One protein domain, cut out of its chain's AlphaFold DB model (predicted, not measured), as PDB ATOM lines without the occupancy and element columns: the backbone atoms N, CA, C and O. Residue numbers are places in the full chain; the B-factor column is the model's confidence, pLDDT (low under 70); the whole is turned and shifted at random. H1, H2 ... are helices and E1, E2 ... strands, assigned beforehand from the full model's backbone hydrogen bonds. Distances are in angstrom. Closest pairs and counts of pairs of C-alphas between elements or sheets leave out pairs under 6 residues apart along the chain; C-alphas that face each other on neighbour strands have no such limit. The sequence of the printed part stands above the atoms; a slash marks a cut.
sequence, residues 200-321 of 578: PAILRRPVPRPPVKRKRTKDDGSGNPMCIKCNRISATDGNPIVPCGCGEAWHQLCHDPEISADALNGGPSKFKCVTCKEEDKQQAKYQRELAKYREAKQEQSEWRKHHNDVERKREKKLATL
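Overview. This is residues 200 to 321 of the 578 residues of the protein "PHD domain-containing protein" of Colletotrichum fioriniae PJ7 (UniProt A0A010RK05). A small, loop-rich head holds the short hairpin E1 and E2 and the one-turn helix H1, and from it one long helix, H2, reaches away as an arm whose far residues, 301 to 321, stick out alone. An extended strand-free stretch, beginning at residue 200, runs alongside H2 toward the head. The printed part has 122 residues, with E1, E2, H1 and H2 in that order; the two-stranded sheet is antiparallel. The class is mostly helix, though under half of the residues are in named elements. The whole is extended, with a radius of gyration of the C-alphas of 26.2 A and spans of 91 by 28 by 22 A.

Arrangement. E1, residues 241 to 243, and E2, residues 249 to 251, form an antiparallel hairpin at 152 degrees over a tight link. N 242 and O 250 are 2.8 A apart, and N 250 and O 242 are 2.9 A apart, both within hydrogen-bond range. The closest C-alphas of E1 and H1, residues 261 to 264, are those of Val 242 and Leu 264, 7.1 A apart. H2, residues 274 to 318, is apart from E1, E2 and H1. Every O i to N i+4 pair of H2 is within hydrogen-bond range; H1 is too short for such a pair.

Along the chain. E1 begins with C-alpha 241 at (177.294, 224.265, 135.346) and is 6.6 A long; E2 is 7.1 A and H1 5.3 A. H2 runs 65.4 A, from C-alpha 274 at (186.186, 221.590, 147.319) to C-alpha 318 at (219.879, 177.976, 182.612).

Size, cuts and confidence. The C-alphas farthest apart, of Thr 236 and Leu 321, are 91.1 A apart. The printed part has no cut and no long link between named elements; residues 200 to 240 hold no named element. Mean pLDDT of the printed part is 89.9, with residues 218 to 220 under 70.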
ATOM      1  N   PRO A 200     204.741 202.544 171.723       83.81
ATOM      2  CA  PRO A 200     204.771 203.753 170.923       83.81
ATOM      3  C   PRO A 200     203.466 204.523 171.111       83.81
ATOM      4  O   PRO A 200     202.376 203.946 171.158       83.81
ATOM      5  N   ALA A 201     203.565 205.852 171.180       88.12
ATOM      6  CA  ALA A 201     202.442 206.734 171.509       88.12
ATOM      7  C   ALA A 201     201.222 206.584 170.572       88.12
ATOM      8  O   ALA A 201     200.118 206.982 170.937       88.12
ATOM      9  N   ILE A 202     201.414 205.994 169.387       85.69
ATOM     10  CA  ILE A 202     200.367 205.653 168.416       85.69
ATOM     11  C   ILE A 202     199.434 204.551 168.947       85.69
ATOM     12  O   ILE A 202     198.224 204.669 168.775       85.69
ATOM     13  N   LEU A 203     199.955 203.518 169.623       88.88
ATOM     14  CA  LEU A 203     199.145 202.402 170.143       88.88
ATOM     15  C   LEU A 203     198.352 202.772 171.403       88.88
ATOM     16  O   LEU A 203     197.284 202.217 171.644       88.88
ATOM     17  N   ARG A 204     198.830 203.763 172.164       90.19
ATOM     18  CA  ARG A 204     198.103 204.330 173.315       90.19
ATOM     19  C   ARG A 204     196.868 205.136 172.917       90.19
ATOM     20  O   ARG A 204     196.029 205.432 173.766       90.19
ATOM     21  N   ARG A 205     196.760 205.538 171.647       88.69
ATOM     22  CA  ARG A 205     195.580 206.232 171.121       88.69
ATOM     23  C   ARG A 205     194.537 205.195 170.692       88.69
ATOM     24  O   ARG A 205     194.907 204.156 170.150       88.69
ATOM     25  N   PRO A 206     193.231 205.468 170.875       88.00
ATOM     26  CA  PRO A 206     192.188 204.641 170.280       88.00
ATOM     27  C   PRO A 206     192.405 204.488 168.772       88.00
ATOM     28  O   PRO A 206     192.836 205.439 168.118       88.00
ATOM     29  N   VAL A 207     192.053 203.319 168.225       90.69
ATOM     30  CA  VAL A 207     192.100 203.048 166.777       90.69
ATOM     31  C   VAL A 207     191.484 204.232 166.014       90.69
ATOM     32  O   VAL A 207     190.364 204.631 166.368       90.69
ATOM     33  N   PRO A 208     192.163 204.781 164.983       88.69
ATOM     34  CA  PRO A 208     191.619 205.863 164.172       88.69
ATOM     35  C   PRO A 208     190.190 205.544 163.726       88.69
ATOM     36  O   PRO A 208     189.892 204.423 163.304       88.69
ATOM     37  N   ARG A 209     189.285 206.520 163.832       91.81
ATOM     38  CA  ARG A 209     187.890 206.358 163.400       91.81
ATOM     39  C   ARG A 209     187.747 206.821 161.950       91.81
ATOM     40  O   ARG A 209     188.312 207.858 161.610       91.81
ATOM     41  N   PRO A 210     186.991 206.102 161.101       90.62
ATOM     42  CA  PRO A 210     186.788 206.521 159.721       90.62
ATOM     43  C   PRO A 210     186.083 207.885 159.672       90.62
ATOM     44  O   PRO A 210     185.159 208.108 160.463       90.62
ATOM     45  N   PRO A 211     186.470 208.785 158.748       89.06
ATOM     46  CA  PRO A 211     185.822 210.081 158.607       89.06
ATOM     47  C   PRO A 211     184.342 209.898 158.254       89.06
ATOM     48  O   PRO A 211     183.973 209.080 157.404       89.06
ATOM     49  N   VAL A 212     183.478 210.661 158.926       89.00
ATOM     50  CA  VAL A 212     182.031 210.608 158.708       89.00
ATOM     51  C   VAL A 212     181.715 211.302 157.387       89.00
ATOM     52  O   VAL A 212     181.727 212.527 157.304       89.00
ATOM     53  N   LYS A 213     181.420 210.512 156.348       84.44
ATOM     54  CA  LYS A 213     180.995 211.031 155.040       84.44
ATOM     55  C   LYS A 213     179.770 211.923 155.209       84.44
ATOM     56  O   LYS A 213     178.793 211.512 155.845       84.44
ATOM     57  N   ARG A 214     179.798 213.128 154.633       82.06
ATOM     58  CA  ARG A 214     178.673 214.061 154.756       82.06
ATOM     59  C   ARG A 214     177.454 213.477 154.042       82.06
ATOM     60  O   ARG A 214     177.562 212.921 152.948       82.06
ATOM     61  N   LYS A 215     176.270 213.610 154.649       82.81
ATOM     62  CA  LYS A 215     175.007 213.254 153.989       82.81
ATOM     63  C   LYS A 215     174.772 214.251 152.853       82.81
ATOM     64  O   LYS A 215     174.313 215.361 153.099       82.81
ATOM     65  N   ARG A 216     175.116 213.851 151.631       80.12
ATOM     66  CA  ARG A 216     174.912 214.654 150.422       80.12
ATOM     67  C   ARG A 216     173.415 214.856 150.198       80.12
ATOM     68  O   ARG A 216     172.631 213.914 150.359       80.12
ATOM     69  N   THR A 217     173.024 216.084 149.871       71.44
ATOM     70  CA  THR A 217     171.645 216.404 149.498       71.44
ATOM     71  C   THR A 217     171.313 215.604 148.248       71.44
ATOM     72  O   THR A 217     172.020 215.692 147.247       71.44
ATOM     73  N   LYS A 218     170.290 214.752 148.331       68.88
ATOM     74  CA  LYS A 218     169.839 213.973 147.182       68.88
ATOM     75  C   LYS A 218     169.234 214.954 146.182       68.88
ATOM     76  O   LYS A 218     168.342 215.695 146.570       68.88
ATOM     77  N   ASP A 219     169.728 214.931 144.947       67.06
ATOM     78  CA  ASP A 219     169.171 215.708 143.838       67.06
ATOM     79  C   ASP A 219     167.648 215.506 143.745       67.06
ATOM     80  O   ASP A 219     167.152 214.385 143.915       67.06
ATOM     81  N   ASP A 220     166.913 216.586 143.474       65.88
ATOM     82  CA  ASP A 220     165.444 216.652 143.554       65.88
ATOM     83  C   ASP A 220     164.737 215.842 142.445       65.88
ATOM     84  O   ASP A 220     163.518 215.900 142.287       65.88
ATOM     85  N   GLY A 221     165.491 215.078 141.645       73.88
ATOM     86  CA  GLY A 221     164.981 214.243 140.557       73.88
ATOM     87  C   GLY A 221     164.509 215.035 139.337       73.88
ATOM     88  O   GLY A 221     163.964 214.449 138.406       73.88
ATOM     89  N   SER A 222     164.731 216.352 139.327       74.50
ATOM     90  CA  SER A 222     164.329 217.263 138.249       74.50
ATOM     91  C   SER A 222     165.204 217.158 136.990       74.50
ATOM     92  O   SER A 222     164.883 217.770 135.973       74.50
ATOM     93  N   GLY A 223     166.306 216.400 137.047       79.31
ATOM     94  CA  GLY A 223     167.221 216.147 135.926       79.31
ATOM     95  C   GLY A 223     168.128 217.324 135.551       79.31
ATOM     96  O   GLY A 223     169.054 217.143 134.762       79.31
ATOM     97  N   ASN A 224     167.903 218.503 136.135       85.31
ATOM     98  CA  ASN A 224     168.635 219.727 135.841       85.31
ATOM     99  C   ASN A 224     169.542 220.106 137.028       85.31
ATOM    100  O   ASN A 224     169.028 220.549 138.058       85.31
ATOM    101  N   PRO A 225     170.877 219.974 136.909       87.62
ATOM    102  CA  PRO A 225     171.791 220.232 138.017       87.62
ATOM    103  C   PRO A 225     171.748 221.701 138.466       87.62
ATOM    104  O   PRO A 225     172.034 222.612 137.691       87.62
ATOM    105  N   MET A 226     171.435 221.936 139.742       91.69
ATOM    106  CA  MET A 226     171.459 223.267 140.359       91.69
ATOM    107  C   MET A 226     172.830 223.586 140.952       91.69
ATOM    108  O   MET A 226     173.408 222.762 141.662       91.69
ATOM    109  N   CYS A 227     173.340 224.805 140.737       93.25
ATOM    110  CA  CYS A 227     174.566 225.220 141.416       93.25
ATOM    111  C   CYS A 227     174.333 225.423 142.920       93.25
ATOM    112  O   CYS A 227     173.598 226.325 143.312       93.25
ATOM    113  N   ILE A 228     175.042 224.667 143.760       93.12
ATOM    114  CA  ILE A 228     174.871 224.668 145.226       93.12
ATOM    115  C   ILE A 228     175.223 226.002 145.924       93.12
ATOM    116  O   ILE A 228     174.796 226.236 147.050       93.12
ATOM    117  N   LYS A 229     175.985 226.902 145.278       94.56
ATOM    118  CA  LYS A 229     176.343 228.220 145.849       94.56
ATOM    119  C   LYS A 229     175.277 229.292 145.611       94.56
ATOM    120  O   LYS A 229     175.127 230.186 146.437       94.56
ATOM    121  N   CYS A 230     174.569 229.241 144.481       94.75
ATOM    122  CA  CYS A 230     173.613 230.281 144.076       94.75
ATOM    123  C   CYS A 230     172.175 229.770 143.877       94.75
ATOM    124  O   CYS A 230     171.274 230.580 143.659       94.75
ATOM    125  N   ASN A 231     171.963 228.451 143.948       93.06
ATOM    126  CA  ASN A 231     170.710 227.729 143.711       93.06
ATOM    127  C   ASN A 231     170.031 228.075 142.372       93.06
ATOM    128  O   ASN A 231     168.811 228.210 142.294       93.06
ATOM    129  N   ARG A 232     170.823 228.225 141.299       92.56
ATOM    130  CA  ARG A 232     170.324 228.489 139.936       92.56
ATOM    131  C   ARG A 232     170.622 227.325 138.992       92.56
ATOM    132  O   ARG A 232     171.705 226.748 139.036       92.56
ATOM    133  N   ILE A 233     169.657 227.052 138.110       91.88
ATOM    134  CA  ILE A 233     169.718 226.070 137.007       91.88
ATOM    135  C   ILE A 233     170.339 226.684 135.735       91.88
ATOM    136  O   ILE A 233     170.821 225.979 134.858       91.88
ATOM    137  N   SER A 234     170.320 228.014 135.605       91.81
ATOM    138  CA  SER A 234     170.755 228.720 134.397       91.81
ATOM    139  C   SER A 234     172.260 228.564 134.150       91.81
ATOM    140  O   SER A 234     173.060 229.204 134.836       91.81
ATOM    141  N   ALA A 235     172.647 227.757 133.164       91.06
ATOM    142  CA  ALA A 235     173.992 227.763 132.595       91.06
ATOM    143  C   ALA A 235     174.103 228.850 131.509       91.06
ATOM    144  O   ALA A 235     173.142 229.102 130.783       91.06
ATOM    145  N   THR A 236     175.266 229.484 131.400       91.38
ATOM    146  CA  THR A 236     175.599 230.452 130.337       91.38
ATOM    147  C   THR A 236     176.941 230.077 129.723       91.38
ATOM    148  O   THR A 236     177.777 229.533 130.438       91.38
ATOM    149  N   ASP A 237     177.196 230.419 128.461       87.75
ATOM    150  CA  ASP A 237     178.392 229.958 127.732       87.75
ATOM    151  C   ASP A 237     179.726 230.321 128.416       87.75
ATOM    152  O   ASP A 237     180.657 229.522 128.420       87.75
ATOM    153  N   GLY A 238     179.806 231.491 129.066       89.06
ATOM    154  CA  GLY A 238     180.971 231.916 129.863       89.06
ATOM    155  C   GLY A 238     180.966 231.465 131.331       89.06
ATOM    156  O   GLY A 238     181.826 231.882 132.101       89.06
ATOM    157  N   ASN A 239     179.968 230.685 131.756       93.00
ATOM    158  CA  ASN A 239     179.840 230.156 133.116       93.00
ATOM    159  C   ASN A 239     178.935 228.898 133.123       93.00
ATOM    160  O   ASN A 239     177.781 228.962 133.569       93.00
ATOM    161  N   PRO A 240     179.400 227.764 132.567       92.75
ATOM    162  CA  PRO A 240     178.651 226.513 132.550       92.75
ATOM    163  C   PRO A 240     178.504 225.912 133.955       92.75
ATOM    164  O   PRO A 240     179.300 226.178 134.859       92.75
ATOM    165  N   ILE A 241     177.480 225.071 134.133       92.00
ATOM    166  CA  ILE A 241     177.294 224.265 135.346       92.00
ATOM    167  C   ILE A 241     178.037 222.941 135.178       92.00
ATOM    168  O   ILE A 241     177.752 222.165 134.268       92.00
ATOM    169  N   VAL A 242     178.963 222.669 136.093       92.31
ATOM    170  CA  VAL A 242     179.776 221.454 136.136       92.31
ATOM    171  C   VAL A 242     179.274 220.556 137.271       92.31
ATOM    172  O   VAL A 242     179.363 220.947 138.441       92.31
ATOM    173  N   PRO A 243     178.740 219.356 136.981       91.44
ATOM    174  CA  PRO A 243     178.436 218.378 138.015       91.44
ATOM    175  C   PRO A 243     179.737 217.761 138.539       91.44
ATOM    176  O   PRO A 243     180.576 217.291 137.772       91.44
ATOM    177  N   CYS A 244     179.902 217.732 139.860       92.50
ATOM    178  CA  CYS A 244     180.924 216.916 140.505       92.50
ATOM    179  C   CYS A 244     180.404 215.479 140.667       92.50
ATOM    180  O   CYS A 244     179.206 215.262 140.861       92.50
ATOM    181  N   GLY A 245     181.302 214.489 140.712       88.06
ATOM    182  CA  GLY A 245     180.969 213.088 141.018       88.06
ATOM    183  C   GLY A 245     180.292 212.835 142.382       88.06
ATOM    184  O   GLY A 245     180.004 211.688 142.719       88.06
ATOM    185  N   CYS A 246     180.023 213.870 143.184       90.19
ATOM    186  CA  CYS A 246     179.163 213.791 144.365       90.19
ATOM    187  C   CYS A 246     177.669 214.006 144.108       90.19
ATOM    188  O   CYS A 246     176.886 213.730 145.016       90.19
ATOM    189  N   GLY A 247     177.284 214.490 142.926       88.69
ATOM    190  CA  GLY A 247     175.922 214.932 142.616       88.69
ATOM    191  C   GLY A 247     175.658 216.412 142.925       88.69
ATOM    192  O   GLY A 247     174.655 216.946 142.472       88.69
ATOM    193  N   GLU A 248     176.560 217.104 143.633       91.62
ATOM    194  CA  GLU A 248     176.524 218.569 143.722       91.62
ATOM    195  C   GLU A 248     177.036 219.170 142.410       91.62
ATOM    196  O   GLU A 248     178.059 218.730 141.873       91.62
ATOM    197  N   ALA A 249     176.375 220.216 141.925       92.56
ATOM    198  CA  ALA A 249     176.815 220.947 140.748       92.56
ATOM    199  C   ALA A 249     177.269 222.367 141.095       92.56
ATOM    200  O   ALA A 249     176.852 222.962 142.094       92.56
ATOM    201  N   TRP A 250     178.160 222.904 140.266       94.94
ATOM    202  CA  TRP A 250     178.833 224.176 140.498       94.94
ATOM    203  C   TRP A 250     178.971 224.952 139.191       94.94
ATOM    204  O   TRP A 250     179.464 224.416 138.205       94.94
ATOM    205  N   HIS A 251     178.578 226.224 139.179       94.69
ATOM    206  CA  HIS A 251     178.995 227.153 138.127       94.69
ATOM    207  C   HIS A 251     180.519 227.339 138.159       94.69
ATOM    208  O   HIS A 251     181.087 227.464 139.249       94.69
ATOM    209  N   GLN A 252     181.154 227.415 136.986       93.81
ATOM    210  CA  GLN A 252     182.598 227.638 136.816       93.81
ATOM    211  C   GLN A 252     183.153 228.780 137.684       93.81
ATOM    212  O   GLN A 252     184.162 228.586 138.361       93.81
ATOM    213  N   LEU A 253     182.454 229.921 137.713       93.94
ATOM    214  CA  LEU A 253     182.820 231.129 138.471       93.94
ATOM    215  C   LEU A 253     182.269 231.154 139.911       93.94
ATOM    216  O   LEU A 253     182.548 232.069 140.681       93.94
ATOM    217  N   CYS A 254     181.423 230.193 140.295       95.31
ATOM    218  CA  CYS A 254     180.951 230.078 141.680       95.31
ATOM    219  C   CYS A 254     181.841 229.165 142.523       95.31
ATOM    220  O   CYS A 254     181.906 229.344 143.741       95.31
ATOM    221  N   HIS A 255     182.496 228.185 141.907       94.06
ATOM    222  CA  HIS A 255     183.476 227.351 142.585       94.06
ATOM    223  C   HIS A 255     184.739 228.157 142.934       94.06
ATOM    224  O   HIS A 255     185.099 229.086 142.220       94.06
ATOM    225  N   ASP A 256     185.399 227.796 144.032       90.88
ATOM    226  CA  ASP A 256     186.621 228.441 144.522       90.88
ATOM    227  C   ASP A 256     187.676 227.352 144.813       90.88
ATOM    228  O   ASP A 256     187.390 226.451 145.607       90.88
ATOM    229  N   PRO A 257     188.846 227.330 144.146       89.44
ATOM    230  CA  PRO A 257     189.248 228.205 143.040       89.44
ATOM    231  C   PRO A 257     188.401 227.972 141.779       89.44
ATOM    232  O   PRO A 257     187.770 226.920 141.641       89.44
ATOM    233  N   GLU A 258     188.411 228.930 140.850       90.62
ATOM    234  CA  GLU A 258     187.679 228.841 139.577       90.62
ATOM    235  C   GLU A 258     187.993 227.541 138.812       90.62
ATOM    236  O   GLU A 258     189.121 227.035 138.818       90.62
ATOM    237  N   ILE A 259     186.983 226.969 138.152       91.50
ATOM    238  CA  ILE A 259     187.157 225.717 137.400       91.50
ATOM    239  C   ILE A 259     187.920 226.023 136.102       91.50
ATOM    240  O   ILE A 259     187.454 226.812 135.282       91.50
ATOM    241  N   SER A 260     189.074 225.387 135.883       87.69
ATOM    242  CA  SER A 260     189.822 225.545 134.630       87.69
ATOM    243  C   SER A 260     189.048 224.972 133.436       87.69
ATOM    244  O   SER A 260     188.342 223.968 133.557       87.69
ATOM    245  N   ALA A 261     189.209 225.582 132.258       83.31
ATOM    246  CA  ALA A 261     188.543 225.128 131.034       83.31
ATOM    247  C   ALA A 261     188.886 223.662 130.682       83.31
ATOM    248  O   ALA A 261     188.025 222.915 130.218       83.31
ATOM    249  N   ASP A 262     190.101 223.209 131.002       81.75
ATOM    250  CA  ASP A 262     190.543 221.823 130.795       81.75
ATOM    251  C   ASP A 262     189.727 220.802 131.605       81.75
ATOM    252  O   ASP A 262     189.518 219.668 131.163       81.75
ATOM    253  N   ALA A 263     189.228 221.196 132.782       80.31
ATOM    254  CA  ALA A 263     188.380 220.340 133.606       80.31
ATOM    255  C   ALA A 263     186.965 220.182 133.021       80.31
ATOM    256  O   ALA A 263     186.343 219.143 133.245       80.31
ATOM    257  N   LEU A 264     186.483 221.149 132.226       79.38
ATOM    258  CA  LEU A 264     185.190 221.075 131.525       79.38
ATOM    259  C   LEU A 264     185.210 219.985 130.444       79.38
ATOM    260  O   LEU A 264     184.325 219.132 130.391       79.38
ATOM    261  N   ASN A 265     186.284 219.947 129.652       81.56
ATOM    262  CA  ASN A 265     186.517 218.929 128.620       81.56
ATOM    263  C   ASN A 265     186.837 217.539 129.208       81.56
ATOM    264  O   ASN A 265     186.988 216.555 128.484       81.56
ATOM    265  N   GLY A 266     186.975 217.443 130.533       73.50
ATOM    266  CA  GLY A 266     187.385 216.239 131.238       73.50
ATOM    267  C   GLY A 266     186.312 215.165 131.413       73.50
ATOM    268  O   GLY A 266     186.664 214.019 131.697       73.50
ATOM    269  N   GLY A 267     185.036 215.520 131.268       76.75
ATOM    270  CA  GLY A 267     183.917 214.696 131.726       76.75
ATOM    271  C   GLY A 267     183.730 214.737 133.258       76.75
ATOM    272  O   GLY A 267     184.619 215.179 133.995       76.75
ATOM    273  N   PRO A 268     182.583 214.252 133.771       71.69
ATOM    274  CA  PRO A 268     182.161 214.437 135.170       71.69
ATOM    275  C   PRO A 268     183.043 213.719 136.209       71.69
ATOM    276  O   PRO A 268     182.863 213.904 137.410       71.69
ATOM    277  N   SER A 269     183.994 212.891 135.770       75.44
ATOM    278  CA  SER A 269     184.949 212.180 136.623       75.44
ATOM    279  C   SER A 269     186.214 212.984 136.952       75.44
ATOM    280  O   SER A 269     186.868 212.669 137.949       75.44
ATOM    281  N   LYS A 270     186.576 214.006 136.158       86.56
ATOM    282  CA  LYS A 270     187.793 214.812 136.400       86.56
ATOM    283  C   LYS A 270     187.553 215.993 137.341       86.56
ATOM    284  O   LYS A 270     188.454 216.353 138.098       86.56
ATOM    285  N   PHE A 271     186.356 216.581 137.341       91.44
ATOM    286  CA  PHE A 271     186.026 217.659 138.271       91.44
ATOM    287  C   PHE A 271     185.619 217.120 139.652       91.44
ATOM    288  O   PHE A 271     184.665 216.355 139.794       91.44
ATOM    289  N   LYS A 272     186.332 217.578 140.688       93.12
ATOM    290  CA  LYS A 272     185.984 217.384 142.100       93.12
ATOM    291  C   LYS A 272     185.818 218.744 142.769       93.12
ATOM    292  O   LYS A 272     186.759 219.541 142.760       93.12
ATOM    293  N   CYS A 273     184.658 218.981 143.378       92.88
ATOM    294  CA  CYS A 273     184.410 220.180 144.173       92.88
ATOM    295  C   CYS A 273     185.278 220.216 145.446       92.88
ATOM    296  O   CYS A 273     185.810 219.184 145.873       92.88
ATOM    297  N   VAL A 274     185.402 221.391 146.078       92.31
ATOM    298  CA  VAL A 274     186.186 221.590 147.319       92.31
ATOM    299  C   VAL A 274     185.844 220.559 148.397       92.31
ATOM    300  O   VAL A 274     186.745 219.970 148.990       92.31
ATOM    301  N   THR A 275     184.552 220.292 148.612       92.06
ATOM    302  CA  THR A 275     184.077 219.335 149.622       92.06
ATOM    303  C   THR A 275     184.583 217.922 149.337       92.06
ATOM    304  O   THR A 275     185.089 217.276 150.248       92.06
ATOM    305  N   CYS A 276     184.553 217.467 148.080       92.88
ATOM    306  CA  CYS A 276     185.116 216.171 147.692       92.88
ATOM    307  C   CYS A 276     186.640 216.124 147.806       92.88
ATOM    308  O   CYS A 276     187.178 215.116 148.250       92.88
ATOM    309  N   LYS A 277     187.343 217.200 147.428       93.12
ATOM    310  CA  LYS A 277     188.805 217.278 147.572       93.12
ATOM    311  C   LYS A 277     189.230 217.182 149.039       93.12
ATOM    312  O   LYS A 277     190.230 216.532 149.335       93.12
ATOM    313  N   GLU A 278     188.477 217.793 149.952       93.12
ATOM    314  CA  GLU A 278     188.762 217.710 151.387       93.12
ATOM    315  C   GLU A 278     188.316 216.370 151.999       93.12
ATOM    316  O   GLU A 278     189.072 215.789 152.772       93.12
ATOM    317  N   GLU A 279     187.172 215.801 151.590       92.81
ATOM    318  CA  GLU A 279     186.783 214.428 151.965       92.81
ATOM    319  C   GLU A 279     187.844 213.397 151.520       92.81
ATOM    320  O   GLU A 279     188.217 212.525 152.308       92.81
ATOM    321  N   ASP A 280     188.394 213.523 150.304       93.31
ATOM    322  CA  ASP A 280     189.476 212.666 149.799       93.31
ATOM    323  C   ASP A 280     190.776 212.843 150.604       93.31
ATOM    324  O   ASP A 280     191.404 211.851 150.983       93.31
ATOM    325  N   LYS A 281     191.175 214.085 150.922       94.81
ATOM    326  CA  LYS A 281     192.340 214.367 151.785       94.81
ATOM    327  C   LYS A 281     192.165 213.779 153.185       94.81
ATOM    328  O   LYS A 281     193.102 213.179 153.709       94.81
ATOM    329  N   GLN A 282     190.985 213.921 153.789       94.38
ATOM    330  CA  GLN A 282     190.673 213.341 155.097       94.38
ATOM    331  C   GLN A 282     190.677 211.810 155.045       94.38
ATOM    332  O   GLN A 282     191.234 211.170 155.937       94.38
ATOM    333  N   GLN A 283     190.139 211.208 153.979       94.06
ATOM    334  CA  GLN A 283     190.188 209.760 153.782       94.06
ATOM    335  C   GLN A 283     191.631 209.258 153.581       94.06
ATOM    336  O   GLN A 283     191.990 208.224 154.145       94.06
ATOM    337  N   ALA A 284     192.478 209.999 152.861       96.38
ATOM    338  CA  ALA A 284     193.899 209.690 152.696       96.38
ATOM    339  C   ALA A 284     194.696 209.846 154.006       96.38
ATOM    340  O   ALA A 284     195.503 208.975 154.335       96.38
ATOM    341  N   LYS A 285     194.444 210.904 154.797       96.06
ATOM    342  CA  LYS A 285     195.004 211.068 156.154       96.06
ATOM    343  C   LYS A 285     194.619 209.882 157.046       96.06
ATOM    344  O   LYS A 285     195.501 209.224 157.587       96.06
ATOM    345  N   TYR A 286     193.332 209.537 157.099       96.25
ATOM    346  CA  TYR A 286     192.825 208.384 157.847       96.25
ATOM    347  C   TYR A 286     193.464 207.054 157.410       96.25
ATOM    348  O   TYR A 286     193.849 206.245 158.252       96.25
ATOM    349  N   GLN A 287     193.630 206.820 156.104       96.88
ATOM    350  CA  GLN A 287     194.307 205.620 155.597       96.88
ATOM    351  C   GLN A 287     195.785 205.566 156.015       96.88
ATOM    352  O   GLN A 287     196.252 204.503 156.424       96.88
ATOM    353  N   ARG A 288     196.505 206.698 155.976       96.81
ATOM    354  CA  ARG A 288     197.898 206.798 156.451       96.81
ATOM    355  C   ARG A 288     198.009 206.549 157.959       96.81
ATOM    356  O   ARG A 288     198.895 205.816 158.386       96.81
ATOM    357  N   GLU A 289     197.105 207.103 158.765       95.75
ATOM    358  CA  GLU A 289     197.057 206.845 160.212       95.75
ATOM    359  C   GLU A 289     196.746 205.377 160.527       95.75
ATOM    360  O   GLU A 289     197.394 204.774 161.382       95.75
ATOM    361  N   LEU A 290     195.798 204.773 159.805       96.19
ATOM    362  CA  LEU A 290     195.449 203.364 159.966       96.19
ATOM    363  C   LEU A 290     196.594 202.429 159.539       96.19
ATOM    364  O   LEU A 290     196.773 201.380 160.157       96.19
ATOM    365  N   ALA A 291     197.375 202.800 158.519       96.81
ATOM    366  CA  ALA A 291     198.586 202.080 158.127       96.81
ATOM    367  C   ALA A 291     199.645 202.128 159.241       96.81
ATOM    368  O   ALA A 291     200.040 201.072 159.732       96.81
ATOM    369  N   LYS A 292     199.991 203.328 159.737       96.12
ATOM    370  CA  LYS A 292     200.925 203.512 160.866       96.12
ATOM    371  C   LYS A 292     200.490 202.761 162.129       96.12
ATOM    372  O   LYS A 292     201.317 202.194 162.834       96.12
ATOM    373  N   TYR A 293     199.187 202.723 162.418       96.31
ATOM    374  CA  TYR A 293     198.650 201.960 163.549       96.31
ATOM    375  C   TYR A 293     198.835 200.439 163.375       96.31
ATOM    376  O   TYR A 293     199.134 199.738 164.342       96.31
ATOM    377  N   ARG A 294     198.668 199.911 162.153       95.94
ATOM    378  CA  ARG A 294     198.903 198.484 161.853       95.94
ATOM    379  C   ARG A 294     200.381 198.122 161.953       95.94
ATOM    380  O   ARG A 294     200.692 197.114 162.576       95.94
ATOM    381  N   GLU A 295     201.249 198.954 161.390       96.44
ATOM    382  CA  GLU A 295     202.707 198.813 161.434       96.44
ATOM    383  C   GLU A 295     203.220 198.788 162.882       96.44
ATOM    384  O   GLU A 295     203.811 197.798 163.302       96.44
ATOM    385  N   ALA A 296     202.850 199.780 163.701       95.50
ATOM    386  CA  ALA A 296     203.210 199.809 165.121       95.50
ATOM    387  C   ALA A 296     202.688 198.580 165.897       95.50
ATOM    388  O   ALA A 296     203.354 198.079 166.807       95.50
ATOM    389  N   LYS A 297     201.500 198.056 165.545       95.31
ATOM    390  CA  LYS A 297     200.960 196.828 166.156       95.31
ATOM    391  C   LYS A 297     201.740 195.580 165.719       95.31
ATOM    392  O   LYS A 297     201.921 194.670 166.531       95.31
ATOM    393  N   GLN A 298     202.199 195.530 164.470       96.12
ATOM    394  CA  GLN A 298     203.060 194.459 163.973       96.12
ATOM    395  C   GLN A 298     204.417 194.485 164.687       96.12
ATOM    396  O   GLN A 298     204.780 193.468 165.279       96.12
ATOM    397  N   GLU A 299     205.080 195.642 164.746       94.62
ATOM    398  CA  GLU A 299     206.347 195.851 165.459       94.62
ATOM    399  C   GLU A 299     206.243 195.419 166.933       94.62
ATOM    400  O   GLU A 299     207.051 194.627 167.414       94.62
ATOM    401  N   GLN A 300     205.179 195.829 167.639       93.31
ATOM    402  CA  GLN A 300     204.921 195.386 169.017       93.31
ATOM    403  C   GLN A 300     204.793 193.853 169.121       93.31
ATOM    404  O   GLN A 300     205.237 193.255 170.106       93.31
ATOM    405  N   SER A 301     204.180 193.194 168.131       92.38
ATOM    406  CA  SER A 301     204.037 191.733 168.114       92.38
ATOM    407  C   SER A 301     205.361 191.015 167.821       92.38
ATOM    408  O   SER A 301     205.636 189.972 168.417       92.38
ATOM    409  N   GLU A 302     206.202 191.583 166.957       95.12
ATOM    410  CA  GLU A 302     207.520 191.059 166.595       95.12
ATOM    411  C   GLU A 302     208.519 191.244 167.737       95.12
ATOM    412  O   GLU A 302     209.197 190.286 168.110       95.12
ATOM    413  N   TRP A 303     208.509 192.406 168.395       93.56
ATOM    414  CA  TRP A 303     209.256 192.642 169.628       93.56
ATOM    415  C   TRP A 303     208.881 191.623 170.717       93.56
ATOM    416  O   TRP A 303     209.764 191.027 171.336       93.56
ATOM    417  N   ARG A 304     207.580 191.349 170.914       93.38
ATOM    418  CA  ARG A 304     207.112 190.339 171.887       93.38
ATOM    419  C   ARG A 304     207.580 188.928 171.522       93.38
ATOM    420  O   ARG A 304     207.994 188.190 172.414       93.38
ATOM    421  N   LYS A 305     207.541 188.548 170.238       95.12
ATOM    422  CA  LYS A 305     208.080 187.260 169.759       95.12
ATOM    423  C   LYS A 305     209.577 187.159 170.043       95.12
ATOM    424  O   LYS A 305     209.992 186.224 170.719       95.12
ATOM    425  N   HIS A 306     210.355 188.158 169.623       93.62
ATOM    426  CA  HIS A 306     211.799 188.209 169.844       93.62
ATOM    427  C   HIS A 306     212.154 188.122 171.335       93.62
ATOM    428  O   HIS A 306     212.999 187.315 171.717       93.62
ATOM    429  N   HIS A 307     211.465 188.879 172.193       91.75
ATOM    430  CA  HIS A 307     211.654 188.808 173.641       91.75
ATOM    431  C   HIS A 307     211.376 187.400 174.199       91.75
ATOM    432  O   HIS A 307     212.179 186.857 174.957       91.75
ATOM    433  N   ASN A 308     210.265 186.776 173.797       91.94
ATOM    434  CA  ASN A 308     209.919 185.423 174.239       91.94
ATOM    435  C   ASN A 308     210.903 184.362 173.717       91.94
ATOM    436  O   ASN A 308     211.192 183.398 174.425       91.94
ATOM    437  N   ASP A 309     211.449 184.530 172.512       93.62
ATOM    438  CA  ASP A 309     212.476 183.640 171.962       93.62
ATOM    439  C   ASP A 309     213.839 183.825 172.654       93.62
ATOM    440  O   ASP A 309     214.570 182.846 172.828       93.62
ATOM    441  N   VAL A 310     214.173 185.044 173.096       91.69
ATOM    442  CA  VAL A 310     215.332 185.315 173.966       91.69
ATOM    443  C   VAL A 310     215.152 184.617 175.313       91.69
ATOM    444  O   VAL A 310     216.012 183.826 175.694       91.69
ATOM    445  N   GLU A 311     214.028 184.811 176.006       91.88
ATOM    446  CA  GLU A 311     213.810 184.160 177.304       91.88
ATOM    447  C   GLU A 311     213.737 182.626 177.184       91.88
ATOM    448  O   GLU A 311     214.351 181.940 177.996       91.88
ATOM    449  N   ARG A 312     213.148 182.064 176.116       94.81
ATOM    450  CA  ARG A 312     213.188 180.609 175.846       94.81
ATOM    451  C   ARG A 312     214.620 180.091 175.648       94.81
ATOM    452  O   ARG A 312     214.960 179.002 176.112       94.81
ATOM    453  N   LYS A 313     215.482 180.847 174.953       93.44
ATOM    454  CA  LYS A 313     216.912 180.504 174.807       93.44
ATOM    455  C   LYS A 313     217.641 180.582 176.149       93.44
ATOM    456  O   LYS A 313     218.447 179.695 176.432       93.44
ATOM    457  N   ARG A 314     217.340 181.596 176.969       93.56
ATOM    458  CA  ARG A 314     217.892 181.758 178.320       93.56
ATOM    459  C   ARG A 314     217.504 180.585 179.215       93.56
ATOM    460  O   ARG A 314     218.388 179.956 179.779       93.56
ATOM    461  N   GLU A 315     216.218 180.257 179.298       92.44
ATOM    462  CA  GLU A 315     215.682 179.139 180.084       92.44
ATOM    463  C   GLU A 315     216.354 177.814 179.702       92.44
ATOM    464  O   GLU A 315     216.905 177.124 180.561       92.44
ATOM    465  N   LYS A 316     216.446 177.516 178.396       94.81
ATOM    466  CA  LYS A 316     217.145 176.323 177.889       94.81
ATOM    467  C   LYS A 316     218.628 176.264 178.290       94.81
ATOM    468  O   LYS A 316     219.169 175.172 178.431       94.81
ATOM    469  N   LYS A 317     219.299 177.410 178.435       92.31
ATOM    470  CA  LYS A 317     220.700 177.494 178.884       92.31
ATOM    471  C   LYS A 317     220.819 177.380 180.402       92.31
ATOM    472  O   LYS A 317     221.676 176.642 180.877       92.31
ATOM    473  N   LEU A 318     219.943 178.046 181.151       91.62
ATOM    474  CA  LEU A 318     219.879 177.976 182.612       91.62
ATOM    475  C   LEU A 318     219.640 176.546 183.105       91.62
ATOM    476  O   LEU A 318     220.311 176.121 184.034       91.62
ATOM    477  N   ALA A 319     218.800 175.770 182.415       93.69
ATOM    478  CA  ALA A 319     218.566 174.353 182.711       93.69
ATOM    479  C   ALA A 319     219.817 173.446 182.593       93.69
ATOM    480  O   ALA A 319     219.758 172.279 182.966       93.69
ATOM    481  N   THR A 320     220.935 173.955 182.060       93.12
ATOM    482  CA  THR A 320     222.221 173.233 181.953       93.12
ATOM    483  C   THR A 320     223.319 173.786 182.866       93.12
ATOM    484  O   THR A 320     224.442 173.290 182.830       93.12
ATOM    485  N   LEU A 321     223.025 174.828 183.646       92.50
ATOM    486  CA  LEU A 321     223.985 175.525 184.500       92.50
ATOM    487  C   LEU A 321     223.631 175.341 185.986       92.50
ATOM    488  O   LEU A 321     222.476 175.054 186.298       92.50
TER     489      LEU A 321